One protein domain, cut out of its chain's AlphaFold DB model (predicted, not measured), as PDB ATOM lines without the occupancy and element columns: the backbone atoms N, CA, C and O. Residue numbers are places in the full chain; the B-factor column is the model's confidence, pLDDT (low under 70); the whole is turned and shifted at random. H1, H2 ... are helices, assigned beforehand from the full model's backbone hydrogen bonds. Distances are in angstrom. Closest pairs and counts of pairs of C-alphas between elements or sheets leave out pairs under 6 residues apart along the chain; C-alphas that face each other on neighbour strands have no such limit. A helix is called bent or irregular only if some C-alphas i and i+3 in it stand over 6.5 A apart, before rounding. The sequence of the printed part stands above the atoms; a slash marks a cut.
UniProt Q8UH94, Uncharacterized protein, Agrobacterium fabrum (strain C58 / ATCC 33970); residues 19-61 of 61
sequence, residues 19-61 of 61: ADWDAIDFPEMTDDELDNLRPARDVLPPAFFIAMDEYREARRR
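What this domain is: This is residues 19 to 61 of the 61 residues of an uncharacterized protein of Agrobacterium fabrum (strain C58 / ATCC 33970) (UniProt Q8UH94). The model is a wide, open U, with the longest helix, H4, as one arm and a thin extended stretch, residues 23 to 30 with the short helix H1 at its free tip, as the other. The base of the U is made of two further short helices, H2 and H3, joined by residues 36 to 39, and the space between the arms is empty, with no helix touching another. The printed part has 43 residues with four named helices, in the order H1, H2, H3, H4 along the chain, and no named strand; the class is all helix, and 28 of the 43 residues are in the helices. The whole is extended, with a radius of gyration of the C-alphas of 16.4 A, and flat, its C-alphas spanning 39 by 32 by 15 A along their three main axes.

Where its parts are: H4 is residues 46 to 60, 15 residues from Pro 46 to Arg 60, and measures 21.8 A from first to last C-alpha. Its C-alpha 46 is at (-0.218, 19.853, 15.715) and its C-alpha 60 at (-7.160, 19.072, -4.932), and between these two points it is mainly z that changes. Before it, H3 is residues 40 to 43, Ala 40 to Val 43, 5.3 A long. H2 is residues 31 to 35, Asp 31 to Asp 35, 6.2 A long, with C-alpha 31 at (1.863, -7.954, 20.705). H1 is residues 19 to 22, Ala 19 to Asp 22, 5.1 A long, and its C-alpha 19 is at (18.521, -4.215, -3.633). No helix is bent or irregular.

How they stand to each other: H4 touches no helix. H3 and H4 meet only through their link, which is tight, with 2 residues between them, Leu 44 and Pro 45. Farther from H4 along the chain, H3 and H2 are apart, with no C-alpha of the one within 8 A of the other. The link between them is tight too, with 4 residues, 36 to 39. H2 and H4 are apart. H1 and H2 are apart, with a short link of 8 residues, 23 to 30, between them. H1 is apart from H3 and from H4 as well. There are no hairpins. In the backbones of H2 and H4 every pair of O of residue i and N of residue i+4 is within hydrogen-bond range. H1 and H3 are too short for such a pair; the one pair of O of residue i and N of residue i+3 is within range in H3 and not in H1.

The domain as a whole: The two C-alphas farthest apart are those of Asp 32 and Arg 61, 42.8 A. The first and last printed C-alphas, those of Ala 19 and Arg 61, are 37.0 A apart. Three stretches stand free, with no C-alpha 8 or more residues away along the chain within 10 A: residues 19 to 39, of which 19 to 22 belong to H1 and 31 to 35 to H2; residues 42 to 48, of which 46 to 48 belong to H4; and residues 50 to 61, of which 50 to 60 belong to H4. The printed part has no cut and no long link. It begins at residue 19 of a full chain of 61 residues and ends at Arg 61, the chain's last residue. The mean pLDDT of the printed part is 88.5, with H4 at a mean of 92 and H2 at 87. One printed residue, Arg 61, is under 70.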
ATOM      1  N   ALA A  19      17.485  -3.927  -4.618       87.81
ATOM      2  CA  ALA A  19      18.521  -4.215  -3.633       87.81
ATOM      3  C   ALA A  19      18.311  -3.444  -2.317       87.81
ATOM      4  O   ALA A  19      18.550  -3.996  -1.249       87.81
ATOM      5  N   ASP A  20      17.840  -2.193  -2.384       89.25
ATOM      6  CA  ASP A  20      17.494  -1.416  -1.184       89.25
ATOM      7  C   ASP A  20      16.251  -1.981  -0.478       89.25
ATOM      8  O   ASP A  20      16.123  -1.860   0.737       89.25
ATOM      9  N   TRP A  21      15.335  -2.586  -1.241       87.50
ATOM     10  CA  TRP A  21      14.141  -3.240  -0.713       87.50
ATOM     11  C   TRP A  21      14.482  -4.557  -0.012       87.50
ATOM     12  O   TRP A  21      14.071  -4.766   1.126       87.50
ATOM     13  N   ASP A  22      15.281  -5.403  -0.658       88.31
ATOM     14  CA  ASP A  22      15.693  -6.708  -0.135       88.31
ATOM     15  C   ASP A  22      16.698  -6.599   1.020       88.31
ATOM     16  O   ASP A  22      16.844  -7.532   1.805       88.31
ATOM     17  N   ALA A  23      17.398  -5.468   1.145       89.19
ATOM     18  CA  ALA A  23      18.306  -5.212   2.261       89.19
ATOM     19  C   ALA A  23      17.583  -4.981   3.599       89.19
ATOM     20  O   ALA A  23      18.240  -4.954   4.642       89.19
ATOM     21  N   ILE A  24      16.265  -4.763   3.582       84.62
ATOM     22  CA  ILE A  24      15.475  -4.475   4.778       84.62
ATOM     23  C   ILE A  24      14.741  -5.740   5.214       84.62
ATOM     24  O   ILE A  24      13.817  -6.206   4.552       84.62
ATOM     25  N   ASP A  25      15.105  -6.248   6.387       82.62
ATOM     26  CA  ASP A  25      14.313  -7.262   7.071       82.62
ATOM     27  C   ASP A  25      13.045  -6.630   7.664       82.62
ATOM     28  O   ASP A  25      13.091  -5.563   8.285       82.62
ATOM     29  N   PHE A  26      11.909  -7.311   7.509       79.00
ATOM     30  CA  PHE A  26      10.620  -6.917   8.084       79.00
ATOM     31  C   PHE A  26      10.274  -7.838   9.265       79.00
ATOM     32  O   PHE A  26       9.467  -8.755   9.098       79.00
ATOM     33  N   PRO A  27      10.897  -7.660  10.445       82.62
ATOM     34  CA  PRO A  27      10.539  -8.449  11.616       82.62
ATOM     35  C   PRO A  27       9.076  -8.194  11.994       82.62
ATOM     36  O   PRO A  27       8.586  -7.064  11.906       82.62
ATOM     37  N   GLU A  28       8.375  -9.244  12.424       82.19
ATOM     38  CA  GLU A  28       7.035  -9.086  12.982       82.19
ATOM     39  C   GLU A  28       7.116  -8.310  14.300       82.19
ATOM     40  O   GLU A  28       7.978  -8.570  15.140       82.19
ATOM     41  N   MET A  29       6.220  -7.339  14.460       82.56
ATOM     42  CA  MET A  29       6.077  -6.600  15.709       82.56
ATOM     43  C   MET A  29       5.420  -7.503  16.751       82.56
ATOM     44  O   MET A  29       4.464  -8.214  16.438       82.56
ATOM     45  N   THR A  30       5.924  -7.474  17.980       87.81
ATOM     46  CA  THR A  30       5.342  -8.248  19.084       87.81
ATOM     47  C   THR A  30       4.017  -7.635  19.551       87.81
ATOM     48  O   THR A  30       3.789  -6.435  19.385       87.81
ATOM     49  N   ASP A  31       3.146  -8.440  20.168       86.50
ATOM     50  CA  ASP A  31       1.863  -7.954  20.705       86.50
ATOM     51  C   ASP A  31       2.067  -6.831  21.740       86.50
ATOM     52  O   ASP A  31       1.370  -5.818  21.710       86.50
ATOM     53  N   ASP A  32       3.092  -6.954  22.592       87.25
ATOM     54  CA  ASP A  32       3.445  -5.932  23.583       87.25
ATOM     55  C   ASP A  32       3.871  -4.601  22.933       87.25
ATOM     56  O   ASP A  32       3.554  -3.517  23.431       87.25
ATOM     57  N   GLU A  33       4.601  -4.645  21.816       86.81
ATOM     58  CA  GLU A  33       4.975  -3.439  21.067       86.81
ATOM     59  C   GLU A  33       3.759  -2.799  20.393       86.81
ATOM     60  O   GLU A  33       3.650  -1.568  20.374       86.81
ATOM     61  N   LEU A  34       2.831  -3.622  19.895       86.38
ATOM     62  CA  LEU A  34       1.589  -3.169  19.278       86.38
ATOM     63  C   LEU A  34       0.686  -2.451  20.292       86.38
ATOM     64  O   LEU A  34       0.160  -1.378  19.991       86.38
ATOM     65  N   ASP A  35       0.571  -2.991  21.505       89.19
ATOM     66  CA  ASP A  35      -0.234  -2.416  22.592       89.19
ATOM     67  C   ASP A  35       0.292  -1.055  23.069       89.19
ATOM     68  O   ASP A  35      -0.467  -0.205  23.540       89.19
ATOM     69  N   ASN A  36       1.594  -0.808  22.909       88.31
ATOM     70  CA  ASN A  36       2.224   0.461  23.270       88.31
ATOM     71  C   ASN A  36       2.134   1.535  22.170       88.31
ATOM     72  O   ASN A  36       2.554   2.681  22.389       88.31
ATOM     73  N   LEU A  37       1.595   1.212  20.990       89.88
ATOM     74  CA  LEU A  37       1.440   2.189  19.917       89.88
ATOM     75  C   LEU A  37       0.424   3.263  20.308       89.88
ATOM     76  O   LEU A  37      -0.737   3.000  20.618       89.88
ATOM     77  N   ARG A  38       0.861   4.521  20.237       90.56
ATOM     78  CA  ARG A  38       0.006   5.678  20.509       90.56
ATOM     79  C   ARG A  38      -0.503   6.292  19.209       90.56
ATOM     80  O   ARG A  38       0.248   6.348  18.229       90.56
ATOM     81  N   PRO A  39      -1.741   6.815  19.187       90.69
ATOM     82  CA  PRO A  39      -2.242   7.564  18.046       90.69
ATOM     83  C   PRO A  39      -1.289   8.697  17.664       90.69
ATOM     84  O   PRO A  39      -0.813   9.447  18.514       90.69
ATOM     85  N   ALA A  40      -1.050   8.878  16.363       89.00
ATOM     86  CA  ALA A  40      -0.120   9.896  15.870       89.00
ATOM     87  C   ALA A  40      -0.465  11.315  16.364       89.00
ATOM     88  O   ALA A  40       0.431  12.129  16.564       89.00
ATOM     89  N   ARG A  41      -1.755  11.604  16.588       89.81
ATOM     90  CA  ARG A  41      -2.236  12.891  17.119       89.81
ATOM     91  C   ARG A  41      -1.776  13.179  18.548       89.81
ATOM     92  O   ARG A  41      -1.666  14.346  18.901       89.81
ATOM     93  N   ASP A  42      -1.493  12.141  19.327       91.94
ATOM     94  CA  ASP A  42      -1.086  12.265  20.728       91.94
ATOM     95  C   ASP A  42       0.437  12.412  20.875       91.94
ATOM     96  O   ASP A  42       0.931  12.765  21.943       91.94
ATOM     97  N   VAL A  43       1.195  12.126  19.809       93.62
ATOM     98  CA  VAL A  43       2.669  12.111  19.820       93.62
ATOM     99  C   VAL A  43       3.263  13.215  18.950       93.62
ATOM    100  O   VAL A  43       4.262  13.824  19.329       93.62
ATOM    101  N   LEU A  44       2.687  13.467  17.774       93.12
ATOM    102  CA  LEU A  44       3.233  14.424  16.817       93.12
ATOM    103  C   LEU A  44       2.725  15.850  17.082       93.12
ATOM    104  O   LEU A  44       1.574  16.032  17.485       93.12
ATOM    105  N   PRO A  45       3.537  16.886  16.794       95.38
ATOM    106  CA  PRO A  45       3.107  18.271  16.928       95.38
ATOM    107  C   PRO A  45       1.887  18.597  16.047       95.38
ATOM    108  O   PRO A  45       1.851  18.181  14.885       95.38
ATOM    109  N   PRO A  46       0.941  19.439  16.512       93.50
ATOM    110  CA  PRO A  46      -0.218  19.853  15.715       93.50
ATOM    111  C   PRO A  46       0.147  20.479  14.360       93.50
ATOM    112  O   PRO A  46      -0.560  20.280  13.375       93.50
ATOM    113  N   ALA A  47       1.283  21.183  14.292       94.38
ATOM    114  CA  ALA A  47       1.787  21.807  13.070       94.38
ATOM    115  C   ALA A  47       2.005  20.806  11.922       94.38
ATOM    116  O   ALA A  47       1.778  21.151  10.765       94.38
ATOM    117  N   PHE A  48       2.386  19.558  12.230       94.00
ATOM    118  CA  PHE A  48       2.539  18.508  11.221       94.00
ATOM    119  C   PHE A  48       1.213  18.235  10.505       94.00
ATOM    120  O   PHE A  48       1.162  18.172   9.280       94.00
ATOM    121  N   PHE A  49       0.121  18.116  11.261       93.88
ATOM    122  CA  PHE A  49      -1.195  17.826  10.696       93.88
ATOM    123  C   PHE A  49      -1.748  18.996   9.882       93.88
ATOM    124  O   PHE A  49      -2.310  18.762   8.817       93.88
ATOM    125  N   ILE A  50      -1.524  20.235  10.334       94.62
ATOM    126  CA  ILE A  50      -1.912  21.442   9.587       94.62
ATOM    127  C   ILE A  50      -1.213  21.461   8.223       94.62
ATOM    128  O   ILE A  50      -1.879  21.566   7.196       94.62
ATOM    129  N   ALA A  51       0.108  21.261   8.197       94.44
ATOM    130  CA  ALA A  51       0.873  21.227   6.952       94.44
ATOM    131  C   ALA A  51       0.409  20.101   6.005       94.44
ATOM    132  O   ALA A  51       0.332  20.288   4.789       94.44
ATOM    133  N   MET A  52       0.063  18.928   6.550       91.88
ATOM    134  CA  MET A  52      -0.467  17.813   5.759       91.88
ATOM    135  C   MET A  52      -1.832  18.128   5.134       91.88
ATOM    136  O   MET A  52      -2.087  17.718   3.999       91.88
ATOM    137  N   ASP A  53      -2.707  18.836   5.847       93.31
ATOM    138  CA  ASP A  53      -4.012  19.240   5.322       93.31
ATOM    139  C   ASP A  53      -3.875  20.335   4.256       93.31
ATOM    140  O   ASP A  53      -4.481  20.219   3.191       93.31
ATOM    141  N   GLU A  54      -2.993  21.317   4.452       93.69
ATOM    142  CA  GLU A  54      -2.668  22.322   3.428       93.69
ATOM    143  C   GLU A  54      -2.134  21.682   2.140       93.69
ATOM    144  O   GLU A  54      -2.586  22.013   1.042       93.69
ATOM    145  N   TYR A  55      -1.220  20.711   2.256       92.50
ATOM    146  CA  TYR A  55      -0.699  19.973   1.102       92.50
ATOM    147  C   TYR A  55      -1.803  19.211   0.351       92.50
ATOM    148  O   TYR A  55      -1.825  19.180  -0.883       92.50
ATOM    149  N   ARG A  56      -2.742  18.596   1.081       90.56
ATOM    150  CA  ARG A  56      -3.878  17.876   0.483       90.56
ATOM    151  C   ARG A  56      -4.810  18.814  -0.272       90.56
ATOM    152  O   ARG A  56      -5.226  18.463  -1.373       90.56
ATOM    153  N   GLU A  57      -5.116  19.979   0.289       93.12
ATOM    154  CA  GLU A  57      -5.949  20.986  -0.374       93.12
ATOM    155  C   GLU A  57      -5.255  21.563  -1.611       93.12
ATOM    156  O   GLU A  57      -5.874  21.669  -2.669       93.12
ATOM    157  N   ALA A  58      -3.949  21.831  -1.534       90.38
ATOM    158  CA  ALA A  58      -3.164  22.277  -2.684       90.38
ATOM    159  C   ALA A  58      -3.178  21.267  -3.844       90.38
ATOM    160  O   ALA A  58      -3.183  21.675  -4.999       90.38
ATOM    161  N   ARG A  59      -3.220  19.958  -3.554       86.50
ATOM    162  CA  ARG A  59      -3.313  18.891  -4.567       86.50
ATOM    163  C   ARG A  59      -4.721  18.714  -5.152       86.50
ATOM    164  O   ARG A  59      -4.859  18.111  -6.213       86.50
ATOM    165  N   ARG A  60      -5.767  19.155  -4.449       80.25
ATOM    166  CA  ARG A  60      -7.160  19.072  -4.932       80.25
ATOM    167  C   ARG A  60      -7.518  20.185  -5.917       80.25
ATOM    168  O   ARG A  60      -8.509  20.035  -6.627       80.25
ATOM    169  N   ARG A  61      -6.754  21.276  -5.921       57.97
ATOM    170  CA  ARG A  61      -6.915  22.418  -6.823       57.97
ATOM    171  C   ARG A  61      -6.143  22.217  -8.123       57.97
ATOM    172  O   ARG A  61      -6.659  22.700  -9.154       57.97
TER     173      ARG A  61